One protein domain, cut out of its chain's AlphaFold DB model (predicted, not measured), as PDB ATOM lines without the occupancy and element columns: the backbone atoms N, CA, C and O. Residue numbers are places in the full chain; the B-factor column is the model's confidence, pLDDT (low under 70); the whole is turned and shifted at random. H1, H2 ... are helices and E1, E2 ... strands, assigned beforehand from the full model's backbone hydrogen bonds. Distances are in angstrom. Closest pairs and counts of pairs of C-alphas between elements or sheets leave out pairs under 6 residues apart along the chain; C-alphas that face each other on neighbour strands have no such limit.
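This is residues 6 to 70 of the 153 residues of the protein "Hsp33 family molecular chaperone HslO" of Thermodesulfatator sp (UniProt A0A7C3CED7). A long, narrow hairpin of two strands, E1 and E2, forms a two-stranded wall, and three helices cover one of its faces while the other is bare. The short H2 packs over the middle of the hairpin, H3 over the E2 side, and H1 folds back beneath the end where E1 begins and E2 ends, its tip sticking out there with residues 31 to 36. The long axis is that of the hairpin, drawn out by its turn, residues 14 to 18, at one end and by the loop into H1 at the other. The printed part has 65 residues with two named strands and then three named helices, in the order E1, E2, H1, H2, H3; the sheet, order E1 - E2, is antiparallel, and the class is mixed, helices and strands. The whole is loose, with a radius of gyration of the C-alphas of 13.6 A and spans of 46 by 18 by 17 A.

Start at the sheet, where E1, residues 6 to 13, and E2, residues 19 to 28, are antiparallel neighbours with 180 degrees between their directions. They form a hairpin, and you can check its backbone at N 8 and O 25, 2.9 A apart, and at N 23 and O 10, 3.0 A apart, both within hydrogen-bond range. Look next at H2, residues 51 to 55: its closest C-alphas to E1 are those of Thr 52 and Gly 10, 5.2 A apart. To E2 its closest are those of Leu 55 and Ala 21, 5.8 A apart. Then go to H3, residues 61 to 69, whose C-alpha of Ala 65 is 7.7 A from that of Leu 25, the closest pair of H3 and E2. E1 and H3 are apart. H2 and H3 are close but not clearly touching, the C-alphas of Leu 54 and Val 64 being the closest at 6.5 A. H1, residues 35 to 47, touches H3 with residues 41 to 45 alone; the closest C-alphas are those of Arg 44 and Leu 68, 7.0 A apart. The lines of H1 and H3 stand only just about perpendicular, at 71 degrees. H1 is near E1 and near E2, with 5 pairs of C-alphas within 10 A in each case, while H1 and H2 are apart. In H1, H2 and H3, every O i to N i+4 pair is within hydrogen-bond range.

Find C-alpha 6 at (360.001, 268.225, 272.449); from there E1 runs through residues 6 to 13 for 23.4 A. After the turn, E2 starts at C-alpha 19, (374.859, 272.267, 254.318), and its residues 19 to 28 cover 27.4 A. H1, residues 35 to 47, is the longest helix, 18.5 A from first to last C-alpha. H2, residues 51 to 55, measures 6.3 A. H3, residues 61 to 69, measures 12.0 A and ends at C-alpha 69, (367.010, 277.824, 278.412).

The outline is a rod, and the two C-alphas farthest apart, those of Asp 16 and Glu 32, are 47.0 A from each other. The C-alphas of Ala 6 and Ser 70, the first and last printed, are 17.0 A apart. The printed part has no cut. No link is long: those from E1 to E2, from H1 to H2 and from H2 to H3 are tight, and that from E2 to H1, with 6 residues, is short. In the B-factor column you will find a mean pLDDT of 89.7 for the printed part, and no printed residue is under 70.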
ATOM      1  N   ALA A   6     359.981 267.244 273.525       89.31
ATOM      2  CA  ALA A   6     360.001 268.225 272.449       89.31
ATOM      3  C   ALA A   6     361.331 268.151 271.699       89.31
ATOM      4  O   ALA A   6     362.393 268.033 272.310       89.31
ATOM      5  N   ALA A   7     361.279 268.246 270.372       90.75
ATOM      6  CA  ALA A   7     362.459 268.249 269.520       90.75
ATOM      7  C   ALA A   7     362.466 269.497 268.634       90.75
ATOM      8  O   ALA A   7     361.470 269.818 267.989       90.75
ATOM      9  N   ALA A   8     363.608 270.174 268.589       89.25
ATOM     10  CA  ALA A   8     363.881 271.266 267.669       89.25
ATOM     11  C   ALA A   8     365.005 270.820 266.740       89.25
ATOM     12  O   ALA A   8     366.094 270.516 267.216       89.25
ATOM     13  N   ILE A   9     364.753 270.738 265.435       93.19
ATOM     14  CA  ILE A   9     365.725 270.255 264.444       93.19
ATOM     15  C   ILE A   9     365.762 271.249 263.291       93.19
ATOM     16  O   ILE A   9     364.720 271.714 262.831       93.19
ATOM     17  N   GLY A  10     366.964 271.582 262.829       92.88
ATOM     18  CA  GLY A  10     367.159 272.543 261.757       92.88
ATOM     19  C   GLY A  10     368.311 272.156 260.844       92.88
ATOM     20  O   GLY A  10     369.383 271.775 261.311       92.88
ATOM     21  N   VAL A  11     368.087 272.303 259.539       95.88
ATOM     22  CA  VAL A  11     369.118 272.196 258.505       95.88
ATOM     23  C   VAL A  11     368.990 273.408 257.594       95.88
ATOM     24  O   VAL A  11     367.911 273.706 257.089       95.88
ATOM     25  N   LEU A  12     370.093 274.120 257.411       94.94
ATOM     26  CA  LEU A  12     370.217 275.248 256.506       94.94
ATOM     27  C   LEU A  12     371.124 274.836 255.350       94.94
ATOM     28  O   LEU A  12     372.267 274.438 255.574       94.94
ATOM     29  N   VAL A  13     370.602 274.929 254.129       96.38
ATOM     30  CA  VAL A  13     371.271 274.492 252.897       96.38
ATOM     31  C   VAL A  13     371.474 275.704 251.988       96.38
ATOM     32  O   VAL A  13     370.573 276.528 251.845       96.38
ATOM     33  N   GLU A  14     372.670 275.826 251.418       95.62
ATOM     34  CA  GLU A  14     373.024 276.848 250.430       95.62
ATOM     35  C   GLU A  14     372.440 276.513 249.045       95.62
ATOM     36  O   GLU A  14     372.030 275.384 248.775       95.62
ATOM     37  N   VAL A  15     372.443 277.486 248.129       96.38
ATOM     38  CA  VAL A  15     371.919 277.317 246.754       96.38
ATOM     39  C   VAL A  15     372.653 276.214 245.977       96.38
ATOM     40  O   VAL A  15     372.063 275.562 245.120       96.38
ATOM     41  N   ASP A  16     373.927 275.977 246.292       96.75
ATOM     42  CA  ASP A  16     374.749 274.925 245.680       96.75
ATOM     43  C   ASP A  16     374.568 273.534 246.324       96.75
ATOM     44  O   ASP A  16     375.258 272.585 245.955       96.75
ATOM     45  N   GLY A  17     373.648 273.401 247.283       94.44
ATOM     46  CA  GLY A  17     373.343 272.144 247.963       94.44
ATOM     47  C   GLY A  17     374.252 271.816 249.150       94.44
ATOM     48  O   GLY A  17     374.031 270.797 249.810       94.44
ATOM     49  N   ARG A  18     375.250 272.649 249.481       96.12
ATOM     50  CA  ARG A  18     376.060 272.448 250.692       96.12
ATOM     51  C   ARG A  18     375.263 272.785 251.950       96.12
ATOM     52  O   ARG A  18     374.535 273.772 252.007       96.12
ATOM     53  N   VAL A  19     375.437 271.981 252.997       94.94
ATOM     54  CA  VAL A  19     374.859 272.267 254.318       94.94
ATOM     55  C   VAL A  19     375.663 273.388 254.975       94.94
ATOM     56  O   VAL A  19     376.836 273.201 255.293       94.94
ATOM     57  N   LYS A  20     375.030 274.543 255.200       93.62
ATOM     58  CA  LYS A  20     375.616 275.675 255.932       93.62
ATOM     59  C   LYS A  20     375.648 275.414 257.433       93.62
ATOM     60  O   LYS A  20     376.634 275.711 258.097       93.62
ATOM     61  N   ALA A  21     374.544 274.901 257.971       93.75
ATOM     62  CA  ALA A  21     374.398 274.601 259.389       93.75
ATOM     63  C   ALA A  21     373.373 273.479 259.580       93.75
ATOM     64  O   ALA A  21     372.332 273.479 258.927       93.75
ATOM     65  N   ALA A  22     373.641 272.541 260.483       94.12
ATOM     66  CA  ALA A  22     372.696 271.495 260.854       94.12
ATOM     67  C   ALA A  22     372.842 271.167 262.337       94.12
ATOM     68  O   ALA A  22     373.952 271.140 262.864       94.12
ATOM     69  N   GLY A  23     371.724 270.927 263.009       93.19
ATOM     70  CA  GLY A  23     371.732 270.637 264.433       93.19
ATOM     71  C   GLY A  23     370.335 270.476 265.003       93.19
ATOM     72  O   GLY A  23     369.327 270.687 264.323       93.19
ATOM     73  N   GLY A  24     370.287 270.090 266.272       92.25
ATOM     74  CA  GLY A  24     369.040 269.852 266.972       92.25
ATOM     75  C   GLY A  24     369.201 269.878 268.484       92.25
ATOM     76  O   GLY A  24     370.304 269.727 269.005       92.25
ATOM     77  N   LEU A  25     368.079 270.052 269.171       90.75
ATOM     78  CA  LEU A  25     367.943 269.909 270.613       90.75
ATOM     79  C   LEU A  25     366.756 268.997 270.907       90.75
ATOM     80  O   LEU A  25     365.712 269.092 270.257       90.75
ATOM     81  N   LEU A  26     366.926 268.129 271.899       92.69
ATOM     82  CA  LEU A  26     365.893 267.240 272.407       92.69
ATOM     83  C   LEU A  26     365.682 267.545 273.887       92.69
ATOM     84  O   LEU A  26     366.629 267.530 274.671       92.69
ATOM     85  N   PHE A  27     364.434 267.794 274.255       90.19
ATOM     86  CA  PHE A  27     364.002 268.014 275.625       90.19
ATOM     87  C   PHE A  27     363.074 266.877 276.029       90.19
ATOM     88  O   PHE A  27     362.151 266.549 275.284       90.19
ATOM     89  N   GLN A  28     363.311 266.286 277.197       91.25
ATOM     90  CA  GLN A  28     362.469 265.234 277.762       91.25
ATOM     91  C   GLN A  28     362.284 265.510 279.252       91.25
ATOM     92  O   GLN A  28     363.263 265.750 279.960       91.25
ATOM     93  N   SER A  29     361.040 265.511 279.727       90.06
ATOM     94  CA  SER A  29     360.751 265.667 281.152       90.06
ATOM     95  C   SER A  29     361.132 264.400 281.915       90.06
ATOM     96  O   SER A  29     360.798 263.296 281.487       90.06
ATOM     97  N   LEU A  30     361.769 264.547 283.071       89.81
ATOM     98  CA  LEU A  30     361.947 263.433 284.002       89.81
ATOM     99  C   LEU A  30     360.666 263.215 284.829       89.81
ATOM    100  O   LEU A  30     359.875 264.155 284.944       89.81
ATOM    101  N   PRO A  31     360.446 262.017 285.405       85.50
ATOM    102  CA  PRO A  31     359.247 261.716 286.194       85.50
ATOM    103  C   PRO A  31     358.969 262.707 287.335       85.50
ATOM    104  O   PRO A  31     357.816 262.929 287.685       85.50
ATOM    105  N   GLU A  32     360.012 263.316 287.902       86.56
ATOM    106  CA  GLU A  32     359.936 264.263 289.020       86.56
ATOM    107  C   GLU A  32     359.858 265.735 288.578       86.56
ATOM    108  O   GLU A  32     359.916 266.641 289.413       86.56
ATOM    109  N   ALA A  33     359.774 266.008 287.271       87.00
ATOM    110  CA  ALA A  33     359.670 267.372 286.766       87.00
ATOM    111  C   ALA A  33     358.320 267.993 287.155       87.00
ATOM    112  O   ALA A  33     357.270 267.383 286.972       87.00
ATOM    113  N   SER A  34     358.335 269.228 287.663       88.00
ATOM    114  CA  SER A  34     357.098 269.944 287.973       88.00
ATOM    115  C   SER A  34     356.390 270.418 286.701       88.00
ATOM    116  O   SER A  34     357.038 270.869 285.751       88.00
ATOM    117  N   ASP A  35     355.054 270.412 286.716       87.56
ATOM    118  CA  ASP A  35     354.227 270.920 285.609       87.56
ATOM    119  C   ASP A  35     354.575 272.374 285.245       87.56
ATOM    120  O   ASP A  35     354.579 272.754 284.075       87.56
ATOM    121  N   GLU A  36     354.943 273.188 286.240       88.50
ATOM    122  CA  GLU A  36     355.390 274.567 286.034       88.50
ATOM    123  C   GLU A  36     356.687 274.642 285.213       88.50
ATOM    124  O   GLU A  36     356.800 275.459 284.294       88.50
ATOM    125  N   ALA A  37     357.667 273.781 285.510       84.94
ATOM    126  CA  ALA A  37     358.927 273.742 284.773       84.94
ATOM    127  C   ALA A  37     358.706 273.297 283.320       84.94
ATOM    128  O   ALA A  37     359.285 273.885 282.403       84.94
ATOM    129  N   VAL A  38     357.829 272.309 283.114       87.19
ATOM    130  CA  VAL A  38     357.438 271.827 281.783       87.19
ATOM    131  C   VAL A  38     356.742 272.936 280.992       87.19
ATOM    132  O   VAL A  38     357.209 273.297 279.911       87.19
ATOM    133  N   ALA A  39     355.702 273.561 281.548       87.88
ATOM    134  CA  ALA A  39     354.960 274.634 280.884       87.88
ATOM    135  C   ALA A  39     355.851 275.843 280.540       87.88
ATOM    136  O   ALA A  39     355.717 276.455 279.473       87.88
ATOM    137  N   ARG A  40     356.805 276.183 281.417       86.31
ATOM    138  CA  ARG A  40     357.789 277.244 281.166       86.31
ATOM    139  C   ARG A  40     358.690 276.911 279.979       86.31
ATOM    140  O   ARG A  40     358.916 277.782 279.134       86.31
ATOM    141  N   LEU A  41     359.199 275.682 279.911       86.31
ATOM    142  CA  LEU A  41     360.021 275.224 278.795       86.31
ATOM    143  C   LEU A  41     359.223 275.227 277.486       86.31
ATOM    144  O   LEU A  41     359.690 275.766 276.488       86.31
ATOM    145  N   GLU A  42     357.991 274.718 277.492       86.81
ATOM    146  CA  GLU A  42     357.116 274.733 276.315       86.81
ATOM    147  C   GLU A  42     356.850 276.143 275.782       86.81
ATOM    148  O   GLU A  42     356.804 276.358 274.568       86.81
ATOM    149  N   LYS A  43     356.654 277.121 276.672       88.31
ATOM    150  CA  LYS A  43     356.493 278.523 276.275       88.31
ATOM    151  C   LYS A  43     357.759 279.051 275.599       88.31
ATOM    152  O   LYS A  43     357.669 279.647 274.530       88.31
ATOM    153  N   ARG A  44     358.936 278.774 276.169       86.31
ATOM    154  CA  ARG A  44     360.227 279.170 275.584       86.31
ATOM    155  C   ARG A  44     360.452 278.565 274.206       86.31
ATOM    156  O   ARG A  44     360.857 279.274 273.292       86.31
ATOM    157  N   LEU A  45     360.148 277.281 274.045       86.50
ATOM    158  CA  LEU A  45     360.282 276.601 272.760       86.50
ATOM    159  C   LEU A  45     359.342 277.182 271.695       86.50
ATOM    160  O   LEU A  45     359.691 277.192 270.521       86.50
ATOM    161  N   ARG A  46     358.175 277.709 272.076       87.19
ATOM    162  CA  ARG A  46     357.271 278.402 271.139       87.19
ATOM    163  C   ARG A  46     357.758 279.790 270.727       87.19
ATOM    164  O   ARG A  46     357.451 280.234 269.628       87.19
ATOM    165  N   GLU A  47     358.491 280.469 271.602       88.50
ATOM    166  CA  GLU A  47     358.996 281.831 271.386       88.50
ATOM    167  C   GLU A  47     360.389 281.859 270.733       88.50
ATOM    168  O   GLU A  47     360.881 282.934 270.388       88.50
ATOM    169  N   MET A  48     361.046 280.704 270.573       84.19
ATOM    170  CA  MET A  48     362.415 280.667 270.063       84.19
ATOM    171  C   MET A  48     362.497 281.066 268.582       84.19
ATOM    172  O   MET A  48     361.633 280.684 267.785       84.19
ATOM    173  N   PRO A  49     363.566 281.771 268.171       87.12
ATOM    174  CA  PRO A  49     363.847 281.954 266.755       87.12
ATOM    175  C   PRO A  49     364.141 280.595 266.091       87.12
ATOM    176  O   PRO A  49     364.501 279.634 266.779       87.12
ATOM    177  N   PRO A  50     364.051 280.491 264.753       89.38
ATOM    178  CA  PRO A  50     364.398 279.262 264.047       89.38
ATOM    179  C   PRO A  50     365.784 278.767 264.461       89.38
ATOM    180  O   PRO A  50     366.751 279.528 264.400       89.38
ATOM    181  N   LEU A  51     365.907 277.494 264.847       89.94
ATOM    182  CA  LEU A  51     367.168 276.935 265.349       89.94
ATOM    183  C   LEU A  51     368.338 277.155 264.373       89.94
ATOM    184  O   LEU A  51     369.456 277.442 264.790       89.94
ATOM    185  N   THR A  52     368.081 277.108 263.066       91.81
ATOM    186  CA  THR A  52     369.077 277.393 262.021       91.81
ATOM    187  C   THR A  52     369.667 278.804 262.099       91.81
ATOM    188  O   THR A  52     370.828 278.989 261.735       91.81
ATOM    189  N   SER A  53     368.930 279.797 262.608       90.19
ATOM    190  CA  SER A  53     369.447 281.156 262.836       90.19
ATOM    191  C   SER A  53     370.478 281.200 263.970       90.19
ATOM    192  O   SER A  53     371.446 281.950 263.892       90.19
ATOM    193  N   LEU A  54     370.319 280.346 264.986       88.75
ATOM    194  CA  LEU A  54     371.280 280.193 266.078       88.75
ATOM    195  C   LEU A  54     372.494 279.380 265.619       88.75
ATOM    196  O   LEU A  54     373.631 279.788 265.833       88.75
ATOM    197  N   LEU A  55     372.261 278.272 264.909       90.50
ATOM    198  CA  LEU A  55     373.328 277.410 264.390       90.50
ATOM    199  C   LEU A  55     374.217 278.130 263.364       90.50
ATOM    200  O   LEU A  55     375.433 277.959 263.366       90.50
ATOM    201  N   SER A  56     373.636 278.970 262.503       91.44
ATOM    202  CA  SER A  56     374.391 279.723 261.488       91.44
ATOM    203  C   SER A  56     375.257 280.852 262.054       91.44
ATOM    204  O   SER A  56     376.129 281.344 261.342       91.44
ATOM    205  N   ARG A  57     375.078 281.227 263.331       90.25
ATOM    206  CA  ARG A  57     375.976 282.143 264.059       90.25
ATOM    207  C   ARG A  57     377.280 281.467 264.512       90.25
ATOM    208  O   ARG A  57     378.142 282.152 265.051       90.25
ATOM    209  N   GLY A  58     377.430 280.153 264.307       86.62
ATOM    210  CA  GLY A  58     378.618 279.396 264.717       86.62
ATOM    211  C   GLY A  58     378.699 279.124 266.220       86.62
ATOM    212  O   GLY A  58     379.777 278.820 266.720       86.62
ATOM    213  N   LEU A  59     377.577 279.248 266.935       87.94
ATOM    214  CA  LEU A  59     377.493 278.966 268.366       87.94
ATOM    215  C   LEU A  59     377.696 277.473 268.643       87.94
ATOM    216  O   LEU A  59     377.169 276.618 267.924       87.94
ATOM    217  N   ALA A  60     378.404 277.163 269.726       88.12
ATOM    218  CA  ALA A  60     378.495 275.804 270.235       88.12
ATOM    219  C   ALA A  60     377.116 275.311 270.732       88.12
ATOM    220  O   ALA A  60     376.294 276.120 271.178       88.12
ATOM    221  N   PRO A  61     376.834 273.993 270.709       89.94
ATOM    222  CA  PRO A  61     375.559 273.442 271.179       89.94
ATOM    223  C   PRO A  61     375.175 273.893 272.596       89.94
ATOM    224  O   PRO A  61     374.006 274.166 272.870       89.94
ATOM    225  N   GLU A  62     376.156 274.025 273.489       90.69
ATOM    226  CA  GLU A  62     375.970 274.485 274.863       90.69
ATOM    227  C   GLU A  62     375.546 275.956 274.926       90.69
ATOM    228  O   GLU A  62     374.765 276.335 275.796       90.69
ATOM    229  N   GLU A  63     376.037 276.793 274.013       89.62
ATOM    230  CA  GLU A  63     375.657 278.204 273.923       89.62
ATOM    231  C   GLU A  63     374.233 278.349 273.394       89.62
ATOM    232  O   GLU A  63     373.436 279.073 273.990       89.62
ATOM    233  N   VAL A  64     373.880 277.585 272.354       89.88
ATOM    234  CA  VAL A  64     372.505 277.511 271.838       89.88
ATOM    235  C   VAL A  64     371.548 277.056 272.944       89.88
ATOM    236  O   VAL A  64     370.512 277.681 273.167       89.88
ATOM    237  N   ALA A  65     371.909 276.008 273.692       89.56
ATOM    238  CA  ALA A  65     371.106 275.521 274.809       89.56
ATOM    239  C   ALA A  65     370.960 276.572 275.924       89.56
ATOM    240  O   ALA A  65     369.859 276.752 276.439       89.56
ATOM    241  N   ARG A  66     372.028 277.297 276.286       88.50
ATOM    242  CA  ARG A  66     371.962 278.376 277.291       88.50
ATOM    243  C   ARG A  66     371.091 279.545 276.839       88.50
ATOM    244  O   ARG A  66     370.322 280.050 277.652       88.50
ATOM    245  N   GLU A  67     371.192 279.971 275.582       86.75
ATOM    246  CA  GLU A  67     370.382 281.071 275.037       86.75
ATOM    247  C   GLU A  67     368.887 280.717 275.082       86.75
ATOM    248  O   GLU A  67     368.069 281.526 275.518       86.75
ATOM    249  N   LEU A  68     368.544 279.470 274.746       82.50
ATOM    250  CA  LEU A  68     367.164 278.975 274.755       82.50
ATOM    251  C   LEU A  68     366.608 278.730 276.162       82.50
ATOM    252  O   LEU A  68     365.429 278.984 276.420       82.50
ATOM    253  N   LEU A  69     367.440 278.225 277.073       81.50
ATOM    254  CA  LEU A  69     367.010 277.824 278.412       81.50
ATOM    255  C   LEU A  69     367.117 278.939 279.448       81.50
ATOM    256  O   LEU A  69     366.484 278.829 280.494       81.50
ATOM    257  N   SER A  70     367.860 280.017 279.189       80.25
ATOM    258  CA  SER A  70     368.020 281.125 280.136       80.25
ATOM    259  C   SER A  70     366.666 281.602 280.685       80.25
ATOM    260  O   SER A  70     365.706 281.705 279.918       80.25
TER     261      SER A  70